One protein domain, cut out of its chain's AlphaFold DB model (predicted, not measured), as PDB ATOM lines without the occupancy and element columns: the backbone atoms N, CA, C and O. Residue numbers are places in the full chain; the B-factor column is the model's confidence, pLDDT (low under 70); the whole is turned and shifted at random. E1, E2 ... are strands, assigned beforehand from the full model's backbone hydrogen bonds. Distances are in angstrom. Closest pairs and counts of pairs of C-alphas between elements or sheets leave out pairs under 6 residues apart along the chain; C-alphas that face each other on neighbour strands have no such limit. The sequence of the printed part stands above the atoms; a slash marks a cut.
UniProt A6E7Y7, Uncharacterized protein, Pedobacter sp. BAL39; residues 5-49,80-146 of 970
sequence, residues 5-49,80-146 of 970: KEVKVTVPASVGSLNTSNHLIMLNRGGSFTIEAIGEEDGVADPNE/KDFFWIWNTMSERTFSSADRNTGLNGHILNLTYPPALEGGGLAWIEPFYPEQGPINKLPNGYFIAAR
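Overview. This is residues 5 to 49 and 80 to 146 of the 970 residues of an uncharacterized protein of Pedobacter sp. BAL39 (UniProt A6E7Y7). With little regular structure, this is a small sandwich: a twisted five-strand sheet, E2, E3, E8, E7, E5 (mixed), face to face with the antiparallel sheet E1, E4, E6. The 112 printed residues include eight named strands, E1 to E8 in chain order, and no named helix: all strand, with 44 residues in them. It is compact, radius of gyration of the C-alphas 13.9 A, spanning 42 by 29 by 23 A.

Along the chain. Find E2 at residues 16 to 19, E3 at 24 to 27, E8 at 141 to 145, E7 at 122 to 127, E5 at 83 to 88. E1, residues 5 to 10, begins at C-alpha 5 (156.516, -6.341, 91.449); E4, 32 to 39, is 23.6 A long; E6 is 107 to 111. E8 ends at C-alpha 145 (149.435, -12.104, 116.763).

Arrangement. Look first at E3 and E8, parallel, with N 25 and O 142 at 2.8 A. E7 and E8 form a hairpin, N 124 and O 141 at 3.0 A. Between the sheets, the closest C-alphas of E4 and E7, Ala 37 and Pro 126, are 6.6 A apart.

Size, cuts and confidence. Residues 50 to 79 are cut out, leaving 23.1 A between C-alphas 49 and 80. Links E5 to E6 and E7 to E8 are long. Low confidence includes residues 39 to 49.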
ATOM      1  N   LYS A   5     157.777  -6.703  92.097       68.19
ATOM      2  CA  LYS A   5     156.516  -6.341  91.449       68.19
ATOM      3  C   LYS A   5     155.334  -6.484  92.397       68.19
ATOM      4  O   LYS A   5     154.460  -5.631  92.425       68.19
ATOM      5  N   GLU A   6     155.275  -7.587  93.137       71.69
ATOM      6  CA  GLU A   6     154.147  -7.916  94.011       71.69
ATOM      7  C   GLU A   6     154.625  -8.779  95.192       71.69
ATOM      8  O   GLU A   6     155.490  -9.636  95.031       71.69
ATOM      9  N   VAL A   7     154.048  -8.572  96.379       73.25
ATOM     10  CA  VAL A   7     154.197  -9.474  97.529       73.25
ATOM     11  C   VAL A   7     152.808  -9.971  97.914       73.25
ATOM     12  O   VAL A   7     152.001  -9.216  98.464       73.25
ATOM     13  N   LYS A   8     152.522 -11.240  97.617       75.75
ATOM     14  CA  LYS A   8     151.254 -11.902  97.937       75.75
ATOM     15  C   LYS A   8     151.314 -12.500  99.327       75.75
ATOM     16  O   LYS A   8     152.203 -13.281  99.652       75.75
ATOM     17  N   VAL A   9     150.305 -12.192 100.131       78.19
ATOM     18  CA  VAL A   9     150.150 -12.750 101.473       78.19
ATOM     19  C   VAL A   9     148.879 -13.586 101.515       78.19
ATOM     20  O   VAL A   9     147.787 -13.086 101.244       78.19
ATOM     21  N   THR A  10     149.008 -14.855 101.897       77.44
ATOM     22  CA  THR A  10     147.870 -15.762 102.086       77.44
ATOM     23  C   THR A  10     147.737 -16.132 103.558       77.44
ATOM     24  O   THR A  10     148.542 -16.886 104.104       77.44
ATOM     25  N   VAL A  11     146.674 -15.624 104.189       77.75
ATOM     26  CA  VAL A  11     146.291 -15.962 105.566       77.75
ATOM     27  C   VAL A  11     144.923 -16.642 105.533       77.75
ATOM     28  O   VAL A  11     143.961 -16.041 105.045       77.75
ATOM     29  N   PRO A  12     144.788 -17.883 106.032       76.00
ATOM     30  CA  PRO A  12     143.477 -18.495 106.194       76.00
ATOM     31  C   PRO A  12     142.598 -17.640 107.115       76.00
ATOM     32  O   PRO A  12     143.049 -17.217 108.176       76.00
ATOM     33  N   ALA A  13     141.326 -17.433 106.763       73.38
ATOM     34  CA  ALA A  13     140.409 -16.599 107.555       73.38
ATOM     35  C   ALA A  13     140.217 -17.093 109.006       73.38
ATOM     36  O   ALA A  13     139.885 -16.313 109.893       73.38
ATOM     37  N   SER A  14     140.440 -18.386 109.265       72.69
ATOM     38  CA  SER A  14     140.449 -18.961 110.616       72.69
ATOM     39  C   SER A  14     141.684 -18.564 111.437       72.69
ATOM     40  O   SER A  14     141.630 -18.558 112.665       72.69
ATOM     41  N   VAL A  15     142.793 -18.234 110.775       75.88
ATOM     42  CA  VAL A  15     144.096 -17.949 111.387       75.88
ATOM     43  C   VAL A  15     144.289 -16.449 111.607       75.88
ATOM     44  O   VAL A  15     144.889 -16.064 112.607       75.88
ATOM     45  N   GLY A  16     143.748 -15.587 110.742       83.75
ATOM     46  CA  GLY A  16     143.894 -14.140 110.887       83.75
ATOM     47  C   GLY A  16     143.258 -13.316 109.771       83.75
ATOM     48  O   GLY A  16     142.418 -13.790 109.009       83.75
ATOM     49  N   SER A  17     143.686 -12.059 109.686       83.62
ATOM     50  CA  SER A  17     143.233 -11.054 108.723       83.62
ATOM     51  C   SER A  17     144.409 -10.253 108.163       83.62
ATOM     52  O   SER A  17     145.413 -10.060 108.849       83.62
ATOM     53  N   LEU A  18     144.258  -9.749 106.941       80.88
ATOM     54  CA  LEU A  18     145.212  -8.858 106.285       80.88
ATOM     55  C   LEU A  18     144.581  -7.470 106.131       80.88
ATOM     56  O   LEU A  18     143.504  -7.345 105.548       80.88
ATOM     57  N   ASN A  19     145.256  -6.434 106.622       80.94
ATOM     58  CA  ASN A  19     144.918  -5.044 106.342       80.94
ATOM     59  C   ASN A  19     145.890  -4.507 105.288       80.94
ATOM     60  O   ASN A  19     147.047  -4.200 105.584       80.94
ATOM     61  N   THR A  20     145.399  -4.402 104.058       70.31
ATOM     62  CA  THR A  20     146.169  -3.974 102.888       70.31
ATOM     63  C   THR A  20     146.565  -2.500 102.941       70.31
ATOM     64  O   THR A  20     147.656  -2.162 102.507       70.31
ATOM     65  N   SER A  21     145.746  -1.628 103.540       68.69
ATOM     66  CA  SER A  21     146.036  -0.189 103.648       68.69
ATOM     67  C   SER A  21     147.187   0.130 104.608       68.69
ATOM     68  O   SER A  21     147.882   1.127 104.434       68.69
ATOM     69  N   ASN A  22     147.390  -0.708 105.627       71.69
ATOM     70  CA  ASN A  22     148.445  -0.535 106.629       71.69
ATOM     71  C   ASN A  22     149.573  -1.573 106.513       71.69
ATOM     72  O   ASN A  22     150.463  -1.572 107.362       71.69
ATOM     73  N   HIS A  23     149.530  -2.451 105.500       79.56
ATOM     74  CA  HIS A  23     150.441  -3.591 105.334       79.56
ATOM     75  C   HIS A  23     150.600  -4.415 106.625       79.56
ATOM     76  O   HIS A  23     151.709  -4.767 107.022       79.56
ATOM     77  N   LEU A  24     149.481  -4.698 107.302       85.06
ATOM     78  CA  LEU A  24     149.451  -5.453 108.557       85.06
ATOM     79  C   LEU A  24     148.855  -6.838 108.351       85.06
ATOM     80  O   LEU A  24     147.698  -6.977 107.950       85.06
ATOM     81  N   ILE A  25     149.615  -7.846 108.745       87.25
ATOM     82  CA  ILE A  25     149.159  -9.213 108.947       87.25
ATOM     83  C   ILE A  25     148.812  -9.362 110.427       87.25
ATOM     84  O   ILE A  25     149.691  -9.336 111.288       87.25
ATOM     85  N   MET A  26     147.523  -9.511 110.726       88.00
ATOM     86  CA  MET A  26     147.046  -9.728 112.087       88.00
ATOM     87  C   MET A  26     146.558 -11.156 112.260       88.00
ATOM     88  O   MET A  26     145.507 -11.525 111.736       88.00
ATOM     89  N   LEU A  27     147.291 -11.945 113.037       88.62
ATOM     90  CA  LEU A  27     146.912 -13.308 113.380       88.62
ATOM     91  C   LEU A  27     146.059 -13.326 114.657       88.62
ATOM     92  O   LEU A  27     146.275 -12.548 115.589       88.62
ATOM     93  N   ASN A  28     145.086 -14.233 114.717       85.31
ATOM     94  CA  ASN A  28     144.275 -14.454 115.917       85.31
ATOM     95  C   ASN A  28     145.128 -15.055 117.046       85.31
ATOM     96  O   ASN A  28     144.975 -14.680 118.205       85.31
ATOM     97  N   ARG A  29     146.041 -15.967 116.693       85.31
ATOM     98  CA  ARG A  29     147.049 -16.611 117.552       85.31
ATOM     99  C   ARG A  29     148.292 -16.932 116.720       85.31
ATOM    100  O   ARG A  29     148.239 -16.824 115.494       85.31
ATOM    101  N   GLY A  30     149.378 -17.338 117.370       80.94
ATOM    102  CA  GLY A  30     150.539 -17.917 116.708       80.94
ATOM    103  C   GLY A  30     150.107 -19.064 115.792       80.94
ATOM    104  O   GLY A  30     149.250 -19.879 116.142       80.94
ATOM    105  N   GLY A  31     150.636 -19.080 114.574       76.81
ATOM    106  CA  GLY A  31     150.152 -19.964 113.524       76.81
ATOM    107  C   GLY A  31     150.860 -19.744 112.197       76.81
ATOM    108  O   GLY A  31     151.648 -18.806 112.040       76.81
ATOM    109  N   SER A  32     150.594 -20.640 111.251       80.12
ATOM    110  CA  SER A  32     151.274 -20.647 109.959       80.12
ATOM    111  C   SER A  32     150.570 -19.781 108.916       80.12
ATOM    112  O   SER A  32     149.340 -19.758 108.831       80.12
ATOM    113  N   PHE A  33     151.356 -19.096 108.094       81.69
ATOM    114  CA  PHE A  33     150.897 -18.307 106.955       81.69
ATOM    115  C   PHE A  33     151.905 -18.408 105.806       81.69
ATOM    116  O   PHE A  33     153.065 -18.774 106.008       81.69
ATOM    117  N   THR A  34     151.456 -18.086 104.595       80.94
ATOM    118  CA  THR A  34     152.297 -18.143 103.394       80.94
ATOM    119  C   THR A  34     152.488 -16.744 102.830       80.94
ATOM    120  O   THR A  34     151.522 -15.984 102.704       80.94
ATOM    121  N   ILE A  35     153.727 -16.417 102.472       82.44
ATOM    122  CA  ILE A  35     154.092 -15.172 101.794       82.44
ATOM    123  C   ILE A  35     154.888 -15.492 100.527       82.44
ATOM    124  O   ILE A  35     155.735 -16.381 100.524       82.44
ATOM    125  N   GLU A  36     154.579 -14.794  99.442       81.88
ATOM    126  CA  GLU A  36     155.174 -14.989  98.123       81.88
ATOM    127  C   GLU A  36     155.644 -13.639  97.570       81.88
ATOM    128  O   GLU A  36     154.866 -12.688  97.524       81.88
ATOM    129  N   ALA A  37     156.905 -13.548  97.151       80.50
ATOM    130  CA  ALA A  37     157.484 -12.390  96.477       80.50
ATOM    131  C   ALA A  37     157.602 -12.656  94.972       80.50
ATOM    132  O   ALA A  37     158.121 -13.687  94.550       80.50
ATOM    133  N   ILE A  38     157.146 -11.706  94.159       75.62
ATOM    134  CA  ILE A  38     157.121 -11.791  92.697       75.62
ATOM    135  C   ILE A  38     157.959 -10.638  92.142       75.62
ATOM    136  O   ILE A  38     157.673  -9.471  92.411       75.62
ATOM    137  N   GLY A  39     159.007 -10.953  91.377       65.62
ATOM    138  CA  GLY A  39     159.837  -9.965  90.678       65.62
ATOM    139  C   GLY A  39     159.205  -9.466  89.372       65.62
ATOM    140  O   GLY A  39     158.299 -10.098  88.832       65.62
ATOM    141  N   GLU A  40     159.674  -8.331  88.852       63.31
ATOM    142  CA  GLU A  40     159.434  -7.966  87.448       63.31
ATOM    143  C   GLU A  40     160.279  -8.874  86.535       63.31
ATOM    144  O   GLU A  40     161.504  -8.893  86.659       63.31
ATOM    145  N   GLU A  41     159.645  -9.623  85.625       51.75
ATOM    146  CA  GLU A  41     160.343 -10.159  84.445       51.75
ATOM    147  C   GLU A  41     160.578  -9.018  83.446       51.75
ATOM    148  O   GLU A  41     159.726  -8.136  83.289       51.75
ATOM    149  N   ASP A  42     161.743  -9.031  82.794       38.25
ATOM    150  CA  ASP A  42     162.187  -8.005  81.851       38.25
ATOM    151  C   ASP A  42     161.103  -7.698  80.797       38.25
ATOM    152  O   ASP A  42     160.830  -8.512  79.915       38.25
ATOM    153  N   GLY A  43     160.507  -6.497  80.848       38.62
ATOM    154  CA  GLY A  43     159.872  -5.907  79.662       38.62
ATOM    155  C   GLY A  43     158.429  -5.401  79.730       38.62
ATOM    156  O   GLY A  43     157.870  -5.160  78.662       38.62
ATOM    157  N   VAL A  44     157.812  -5.158  80.893       33.38
ATOM    158  CA  VAL A  44     156.577  -4.338  80.941       33.38
ATOM    159  C   VAL A  44     156.652  -3.328  82.078       33.38
ATOM    160  O   VAL A  44     156.489  -3.668  83.246       33.38
ATOM    161  N   ALA A  45     156.913  -2.078  81.709       33.03
ATOM    162  CA  ALA A  45     156.905  -0.942  82.611       33.03
ATOM    163  C   ALA A  45     155.465  -0.481  82.890       33.03
ATOM    164  O   ALA A  45     154.770  -0.067  81.966       33.03
ATOM    165  N   ASP A  46     155.077  -0.479  84.166       35.41
ATOM    166  CA  ASP A  46     154.307   0.622  84.755       35.41
ATOM    167  C   ASP A  46     154.694   0.758  86.247       35.41
ATOM    168  O   ASP A  46     154.511  -0.191  87.014       35.41
ATOM    169  N   PRO A  47     155.333   1.861  86.683       42.38
ATOM    170  CA  PRO A  47     155.927   1.960  88.007       42.38
ATOM    171  C   PRO A  47     154.962   2.631  88.990       42.38
ATOM    172  O   PRO A  47     154.577   3.775  88.770       42.38
ATOM    173  N   ASN A  48     154.634   1.947  90.096       33.66
ATOM    174  CA  ASN A  48     154.636   2.485  91.478       33.66
ATOM    175  C   ASN A  48     153.763   1.708  92.480       33.66
ATOM    176  O   ASN A  48     153.717   2.103  93.644       33.66
ATOM    177  N   GLU A  49     153.119   0.603  92.106       36.75
ATOM    178  CA  GLU A  49     152.224  -0.096  93.035       36.75
ATOM    179  C   GLU A  49     152.464  -1.609  93.045       36.75
ATOM    180  O   GLU A  49     152.324  -2.289  92.031       36.75
ATOM    181  N   LYS A  80     166.191 -18.158  91.508       53.47
ATOM    182  CA  LYS A  80     167.075 -17.847  92.638       53.47
ATOM    183  C   LYS A  80     167.397 -16.345  92.512       53.47
ATOM    184  O   LYS A  80     167.684 -15.897  91.411       53.47
ATOM    185  N   ASP A  81     167.300 -15.453  93.492       69.06
ATOM    186  CA  ASP A  81     167.417 -15.546  94.941       69.06
ATOM    187  C   ASP A  81     166.707 -14.328  95.570       69.06
ATOM    188  O   ASP A  81     167.091 -13.186  95.309       69.06
ATOM    189  N   PHE A  82     165.695 -14.547  96.415       75.50
ATOM    190  CA  PHE A  82     165.237 -13.529  97.367       75.50
ATOM    191  C   PHE A  82     165.801 -13.859  98.741       75.50
ATOM    192  O   PHE A  82     165.712 -15.009  99.186       75.50
ATOM    193  N   PHE A  83     166.339 -12.842  99.408       85.75
ATOM    194  CA  PHE A  83     166.575 -12.876 100.844       85.75
ATOM    195  C   PHE A  83     165.434 -12.177 101.562       85.75
ATOM    196  O   PHE A  83     164.729 -11.347 100.986       85.75
ATOM    197  N   TRP A  84     165.258 -12.530 102.830       84.62
ATOM    198  CA  TRP A  84     164.167 -12.021 103.638       84.62
ATOM    199  C   TRP A  84     164.680 -11.454 104.949       84.62
ATOM    200  O   TRP A  84     165.500 -12.067 105.637       84.62
ATOM    201  N   ILE A  85     164.148 -10.294 105.314       87.50
ATOM    202  CA  ILE A  85     164.143  -9.835 106.697       87.50
ATOM    203  C   ILE A  85     162.990 -10.538 107.410       87.50
ATOM    204  O   ILE A  85     161.875 -10.573 106.894       87.50
ATOM    205  N   TRP A  86     163.262 -11.101 108.586       84.56
ATOM    206  CA  TRP A  86     162.258 -11.665 109.487       84.56
ATOM    207  C   TRP A  86     162.706 -11.435 110.926       84.56
ATOM    208  O   TRP A  86     163.519 -12.202 111.446       84.56
ATOM    209  N   ASN A  87     162.231 -10.349 111.541       79.81
ATOM    210  CA  ASN A  87     162.682  -9.956 112.875       79.81
ATOM    211  C   ASN A  87     161.595  -9.220 113.673       79.81
ATOM    212  O   ASN A  87     160.765  -8.503 113.110       79.81
ATOM    213  N   THR A  88     161.610  -9.382 114.996       76.69
ATOM    214  CA  THR A  88     160.884  -8.498 115.920       76.69
ATOM    215  C   THR A  88     161.533  -7.122 115.911       76.69
ATOM    216  O   THR A  88     162.756  -7.029 115.829       76.69
ATOM    217  N   MET A  89     160.743  -6.052 115.992       68.00
ATOM    218  CA  MET A  89     161.273  -4.698 115.828       68.00
ATOM    219  C   MET A  89     161.132  -3.859 117.086       68.00
ATOM    220  O   MET A  89     160.044  -3.787 117.642       68.00
ATOM    221  N   SER A  90     162.192  -3.138 117.441       59.91
ATOM    222  CA  SER A  90     162.107  -1.868 118.175       59.91
ATOM    223  C   SER A  90     162.183  -0.674 117.208       59.91
ATOM    224  O   SER A  90     161.487   0.324 117.386       59.91
ATOM    225  N   GLU A  91     162.949  -0.811 116.119       63.72
ATOM    226  CA  GLU A  91     163.106   0.164 115.034       63.72
ATOM    227  C   GLU A  91     163.031  -0.510 113.649       63.72
ATOM    228  O   GLU A  91     163.159  -1.726 113.531       63.72
ATOM    229  N   ARG A  92     162.809   0.281 112.587       69.19
ATOM    230  CA  ARG A  92     162.691  -0.198 111.194       69.19
ATOM    231  C   ARG A  92     163.935   0.169 110.377       69.19
ATOM    232  O   ARG A  92     163.862   1.000 109.471       69.19
ATOM    233  N   THR A  93     165.071  -0.416 110.743       77.62
ATOM    234  CA  THR A  93     166.402  -0.128 110.178       77.62
ATOM    235  C   THR A  93     167.198  -1.422 109.996       77.62
ATOM    236  O   THR A  93     168.026  -1.777 110.826       77.62
ATOM    237  N   PHE A  94     166.955  -2.136 108.894       81.88
ATOM    238  CA  PHE A  94     167.691  -3.356 108.555       81.88
ATOM    239  C   PHE A  94     168.704  -3.123 107.438       81.88
ATOM    240  O   PHE A  94     168.527  -2.279 106.559       81.88
ATOM    241  N   SER A  95     169.762  -3.916 107.459       85.12
ATOM    242  CA  SER A  95     170.786  -4.014 106.430       85.12
ATOM    243  C   SER A  95     170.778  -5.411 105.807       85.12
ATOM    244  O   SER A  95     170.138  -6.335 106.309       85.12
ATOM    245  N   SER A  96     171.537  -5.618 104.729       82.31
ATOM    246  CA  SER A  96     171.700  -6.957 104.144       82.31
ATOM    247  C   SER A  96     172.322  -7.978 105.113       82.31
ATOM    248  O   SER A  96     172.178  -9.180 104.891       82.31
ATOM    249  N   ALA A  97     173.010  -7.524 106.171       82.44
ATOM    250  CA  ALA A  97     173.571  -8.395 107.207       82.44
ATOM    251  C   ALA A  97     172.490  -8.972 108.137       82.44
ATOM    252  O   ALA A  97     172.670 -10.067 108.662       82.44
ATOM    253  N   ASP A  98     171.348  -8.291 108.264       82.44
ATOM    254  CA  ASP A  98     170.216  -8.696 109.109       82.44
ATOM    255  C   ASP A  98     169.291  -9.712 108.418       82.44
ATOM    256  O   ASP A  98     168.193 -10.012 108.896       82.44
ATOM    257  N   ARG A  99     169.721 -10.243 107.265       83.00
ATOM    258  CA  ARG A  99     168.991 -11.279 106.534       83.00
ATOM    259  C   ARG A  99     168.781 -12.503 107.415       83.00
ATOM    260  O   ARG A  99     169.702 -12.971 108.088       83.00
ATOM    261  N   ASN A 100     167.598 -13.096 107.333       80.69
ATOM    262  CA  ASN A 100     167.369 -14.391 107.946       80.69
ATOM    263  C   ASN A 100     168.053 -15.471 107.093       80.69
ATOM    264  O   ASN A 100     167.621 -15.757 105.979       80.69
ATOM    265  N   THR A 101     169.128 -16.067 107.610       76.62
ATOM    266  CA  THR A 101     169.937 -17.073 106.898       76.62
ATOM    267  C   THR A 101     169.153 -18.334 106.523       76.62
ATOM    268  O   THR A 101     169.556 -19.056 105.610       76.62
ATOM    269  N   GLY A 102     168.031 -18.579 107.201       71.12
ATOM    270  CA  GLY A 102     167.150 -19.719 106.996       71.12
ATOM    271  C   GLY A 102     165.999 -19.499 106.017       71.12
ATOM    272  O   GLY A 102     165.276 -20.452 105.731       71.12
ATOM    273  N   LEU A 103     165.790 -18.274 105.522       78.25
ATOM    274  CA  LEU A 103     164.655 -17.921 104.664       78.25
ATOM    275  C   LEU A 103     165.139 -17.442 103.293       78.25
ATOM    276  O   LEU A 103     165.492 -16.277 103.113       78.25
ATOM    277  N   ASN A 104     165.107 -18.348 102.314       77.69
ATOM    278  CA  ASN A 104     165.558 -18.100 100.944       77.69
ATOM    279  C   ASN A 104     164.480 -18.534  99.939       77.69
ATOM    280  O   ASN A 104     163.830 -19.561 100.130       77.69
ATOM    281  N   GLY A 105     164.340 -17.793  98.840       77.94
ATOM    282  CA  GLY A 105     163.427 -18.130  97.741       77.94
ATOM    283  C   GLY A 105     162.167 -17.264  97.684       77.94
ATOM    284  O   GLY A 105     161.950 -16.388  98.516       77.94
ATOM    285  N   HIS A 106     161.349 -17.481  96.652       76.19
ATOM    286  CA  HIS A 106     160.210 -16.617  96.317       76.19
ATOM    287  C   HIS A 106     158.920 -16.949  97.086       76.19
ATOM    288  O   HIS A 106     158.048 -16.096  97.164       76.19
ATOM    289  N   ILE A 107     158.790 -18.140  97.685       80.38
ATOM    290  CA  ILE A 107     157.644 -18.529  98.527       80.38
ATOM    291  C   ILE A 107     158.164 -19.008  99.878       80.38
ATOM    292  O   ILE A 107     158.994 -19.914  99.937       80.38
ATOM    293  N   LEU A 108     157.624 -18.449 100.961       81.19
ATOM    294  CA  LEU A 108     157.908 -18.868 102.328       81.19
ATOM    295  C   LEU A 108     156.638 -19.340 103.035       81.19
ATOM    296  O   LEU A 108     155.602 -18.672 103.009       81.19
ATOM    297  N   ASN A 109     156.755 -20.464 103.740       81.69
ATOM    298  CA  ASN A 109     155.777 -20.914 104.724       81.69
ATOM    299  C   ASN A 109     156.328 -20.611 106.113       81.69
ATOM    300  O   ASN A 109     157.271 -21.256 106.569       81.69
ATOM    301  N   LEU A 110     155.757 -19.609 106.768       81.62
ATOM    302  CA  LEU A 110     156.230 -19.107 108.050       81.62
ATOM    303  C   LEU A 110     155.268 -19.506 109.151       81.62
ATOM    304  O   LEU A 110     154.069 -19.635 108.922       81.62
ATOM    305  N   THR A 111     155.796 -19.680 110.359       81.69
ATOM    306  CA  THR A 111     154.990 -19.904 111.559       81.69
ATOM    307  C   THR A 111     155.320 -18.825 112.575       81.69
ATOM    308  O   THR A 111     156.470 -18.694 112.988       81.69
ATOM    309  N   TYR A 112     154.312 -18.042 112.960       83.38
ATOM    310  CA  TYR A 112     154.461 -17.041 114.009       83.38
ATOM    311  C   TYR A 112     154.428 -17.733 115.380       83.38
ATOM    312  O   TYR A 112     153.459 -18.447 115.664       83.38
ATOM    313  N   PRO A 113     155.463 -17.577 116.219       82.69
ATOM    314  CA  PRO A 113     155.602 -18.348 117.449       82.69
ATOM    315  C   PRO A 113     154.604 -17.878 118.525       82.69
ATOM    316  O   PRO A 113     154.445 -16.671 118.716       82.69
ATOM    317  N   PRO A 114     153.981 -18.801 119.286       83.06
ATOM    318  CA  PRO A 114     153.058 -18.445 120.370       83.06
ATOM    319  C   PRO A 114     153.661 -17.532 121.451       83.06
ATOM    320  O   PRO A 114     152.949 -16.718 122.030       83.06
ATOM    321  N   ALA A 115     154.973 -17.612 121.706       82.81
ATOM    322  CA  ALA A 115     155.651 -16.752 122.684       82.81
ATOM    323  C   ALA A 115     155.614 -15.249 122.337       82.81
ATOM    324  O   ALA A 115     155.676 -14.418 123.243       82.81
ATOM    325  N   LEU A 116     155.470 -14.901 121.052       86.56
ATOM    326  CA  LEU A 116     155.348 -13.516 120.578       86.56
ATOM    327  C   LEU A 116     153.883 -13.057 120.461       86.56
ATOM    328  O   LEU A 116     153.605 -11.984 119.930       86.56
ATOM    329  N   GLU A 117     152.919 -13.849 120.940       89.75
ATOM    330  CA  GLU A 117     151.524 -13.419 121.017       89.75
ATOM    331  C   GLU A 117     151.347 -12.269 122.016       89.75
ATOM    332  O   GLU A 117     151.806 -12.333 123.159       89.75
ATOM    333  N   GLY A 118     150.602 -11.250 121.607       84.81
ATOM    334  CA  GLY A 118     150.186 -10.129 122.442       84.81
ATOM    335  C   GLY A 118     149.904  -8.885 121.628       84.81
ATOM    336  O   GLY A 118     148.949  -8.183 121.913       84.81
ATOM    337  N   GLY A 119     150.643  -8.675 120.542       81.88
ATOM    338  CA  GLY A 119     150.476  -7.505 119.682       81.88
ATOM    339  C   GLY A 119     151.798  -6.877 119.262       81.88
ATOM    340  O   GLY A 119     151.795  -6.062 118.346       81.88
ATOM    341  N   GLY A 120     152.916  -7.276 119.882       84.94
ATOM    342  CA  GLY A 120     154.249  -6.818 119.498       84.94
ATOM    343  C   GLY A 120     154.541  -7.054 118.015       84.94
ATOM    344  O   GLY A 120     154.329  -8.146 117.480       84.94
ATOM    345  N   LEU A 121     155.004  -6.005 117.341       86.50
ATOM    346  CA  LEU A 121     155.154  -5.986 115.892       86.50
ATOM    347  C   LEU A 121     156.481  -6.615 115.444       86.50
ATOM    348  O   LEU A 121     157.566  -6.299 115.936       86.50
ATOM    349  N   ALA A 122     156.386  -7.488 114.447       86.75
ATOM    350  CA  ALA A 122     157.505  -8.004 113.671       86.75
ATOM    351  C   ALA A 122     157.454  -7.463 112.240       86.75
ATOM    352  O   ALA A 122     156.400  -7.030 111.765       86.75
ATOM    353  N   TRP A 123     158.588  -7.503 111.548       87.00
ATOM    354  CA  TRP A 123     158.713  -7.065 110.163       87.00
ATOM    355  C   TRP A 123     159.172  -8.183 109.258       87.00
ATOM    356  O   TRP A 123     160.093  -8.936 109.590       87.00
ATOM    357  N   ILE A 124     158.523  -8.243 108.100       87.94
ATOM    358  CA  ILE A 124     158.929  -9.086 106.993       87.94
ATOM    359  C   ILE A 124     159.115  -8.261 105.728       87.94
ATOM    360  O   ILE A 124     158.243  -7.479 105.357       87.94
ATOM    361  N   GLU A 125     160.236  -8.456 105.046       88.69
ATOM    362  CA  GLU A 125     160.528  -7.766 103.791       88.69
ATOM    363  C   GLU A 125     161.401  -8.648 102.891       88.69
ATOM    364  O   GLU A 125     162.483  -9.058 103.323       88.69
ATOM    365  N   PRO A 126     160.954  -8.957 101.661       88.69
ATOM    366  CA  PRO A 126     161.811  -9.558 100.654       88.69
ATOM    367  C   PRO A 126     162.739  -8.508 100.050       88.69
ATOM    368  O   PRO A 126     162.345  -7.364  99.825       88.69
ATOM    369  N   PHE A 127     163.958  -8.910  99.713       87.12
ATOM    370  CA  PHE A 127     164.897  -8.058  98.997       87.12
ATOM    371  C   PHE A 127     165.860  -8.862  98.124       87.12
ATOM    372  O   PHE A 127     166.126 -10.045  98.359       87.12
ATOM    373  N   TYR A 128     166.400  -8.201  97.099       83.56
ATOM    374  CA  TYR A 128     167.458  -8.777  96.276       83.56
ATOM    375  C   TYR A 128     168.805  -8.685  97.011       83.56
ATOM    376  O   TYR A 128     169.126  -7.605  97.517       83.56
ATOM    377  N   PRO A 129     169.629  -9.753  97.016       81.19
ATOM    378  CA  PRO A 129     170.932  -9.793  97.694       81.19
ATOM    379  C   PRO A 129     171.819  -8.562  97.467       81.19
ATOM    380  O   PRO A 129     172.491  -8.087  98.378       81.19
ATOM    381  N   GLU A 130     171.786  -8.038  96.248       80.00
ATOM    382  CA  GLU A 130     172.611  -6.935  95.756       80.00
ATOM    383  C   GLU A 130     172.010  -5.533  95.955       80.00
ATOM    384  O   GLU A 130     172.692  -4.540  95.718       80.00
ATOM    385  N   GLN A 131     170.760  -5.429  96.422       81.00
ATOM    386  CA  GLN A 131     170.091  -4.148  96.707       81.00
ATOM    387  C   GLN A 131     169.902  -3.889  98.206       81.00
ATOM    388  O   GLN A 131     169.873  -2.733  98.621       81.00
ATOM    389  N   GLY A 132     169.810  -4.950  99.013       83.62
ATOM    390  CA  GLY A 132     169.474  -4.835 100.432       83.62
ATOM    391  C   GLY A 132     168.006  -4.450 100.681       83.62
ATOM    392  O   GLY A 132     167.266  -4.172  99.734       83.62
ATOM    393  N   PRO A 133     167.555  -4.476 101.946       86.62
ATOM    394  CA  PRO A 133     166.188  -4.110 102.316       86.62
ATOM    395  C   PRO A 133     165.943  -2.596 102.192       86.62
ATOM    396  O   PRO A 133     166.822  -1.776 102.460       86.62
ATOM    397  N   ILE A 134     164.721  -2.217 101.814       83.88
ATOM    398  CA  ILE A 134     164.285  -0.826 101.629       83.88
ATOM    399  C   ILE A 134     163.765  -0.237 102.948       83.88
ATOM    400  O   ILE A 134     163.838   0.978 103.147       83.88
ATOM    401  N   ASN A 135     163.267  -1.070 103.872       80.88
ATOM    402  CA  ASN A 135     162.783  -0.662 105.196       80.88
ATOM    403  C   ASN A 135     161.640   0.366 105.140       80.88
ATOM    404  O   ASN A 135     161.501   1.215 106.028       80.88
ATOM    405  N   LYS A 136     160.826   0.348 104.080       75.56
ATOM    406  CA  LYS A 136     159.689   1.264 103.898       75.56
ATOM    407  C   LYS A 136     158.495   0.540 103.298       75.56
ATOM    408  O   LYS A 136     158.646  -0.298 102.416       75.56
ATOM    409  N   LEU A 137     157.299   0.941 103.726       72.31
ATOM    410  CA  LEU A 137     156.057   0.569 103.047       72.31
ATOM    411  C   LEU A 137     156.078   1.103 101.599       72.31
ATOM    412  O   LEU A 137     156.571   2.217 101.400       72.31
ATOM    413  N   PRO A 138     155.562   0.360 100.601       69.62
ATOM    414  CA  PRO A 138     154.866  -0.932 100.699       69.62
ATOM    415  C   PRO A 138     155.772  -2.185 100.658       69.62
ATOM    416  O   PRO A 138     155.251  -3.294 100.586       69.62
ATOM    417  N   ASN A 139     157.103  -2.049 100.684       77.38
ATOM    418  CA  ASN A 139     158.044  -3.150 100.396       77.38
ATOM    419  C   ASN A 139     158.113  -4.242 101.478       77.38
ATOM    420  O   ASN A 139     158.624  -5.325 101.215       77.38
ATOM    421  N   GLY A 140     157.569  -3.994 102.669       80.75
ATOM    422  CA  GLY A 140     157.470  -4.986 103.737       80.75
ATOM    423  C   GLY A 140     156.157  -4.894 104.508       80.75
ATOM    424  O   GLY A 140     155.373  -3.958 104.325       80.75
ATOM    425  N   TYR A 141     155.919  -5.885 105.364       84.06
ATOM    426  CA  TYR A 141     154.701  -6.034 106.156       84.06
ATOM    427  C   TYR A 141     155.004  -6.071 107.647       84.06
ATOM    428  O   TYR A 141     155.957  -6.707 108.101       84.06
ATOM    429  N   PHE A 142     154.111  -5.451 108.411       87.56
ATOM    430  CA  PHE A 142     154.006  -5.672 109.842       87.56
ATOM    431  C   PHE A 142     153.274  -6.985 110.105       87.56
ATOM    432  O   PHE A 142     152.239  -7.251 109.494       87.56
ATOM    433  N   ILE A 143     153.771  -7.783 111.044       88.00
ATOM    434  CA  ILE A 143     153.111  -9.005 111.505       88.00
ATOM    435  C   ILE A 143     152.982  -8.969 113.017       88.00
ATOM    436  O   ILE A 143     153.961  -8.732 113.718       88.00
ATOM    437  N   ALA A 144     151.790  -9.267 113.517       89.31
ATOM    438  CA  ALA A 144     151.581  -9.538 114.931       89.31
ATOM    439  C   ALA A 144     150.492 -10.594 115.134       89.31
ATOM    440  O   ALA A 144     149.674 -10.866 114.247       89.31
ATOM    441  N   ALA A 145     150.470 -11.179 116.327       89.62
ATOM    442  CA  ALA A 145     149.435 -12.104 116.763       89.62
ATOM    443  C   ALA A 145     148.781 -11.587 118.046       89.62
ATOM    444  O   ALA A 145     149.481 -11.199 118.977       89.62
ATOM    445  N   ARG A 146     147.443 -11.607 118.110       86.94
ATOM    446  CA  ARG A 146     146.694 -11.132 119.288       86.94
ATOM    447  C   ARG A 146     146.877 -12.051 120.496       86.94
ATOM    448  O   ARG A 146     147.184 -11.584 121.583       86.94
TER     449      ARG A 146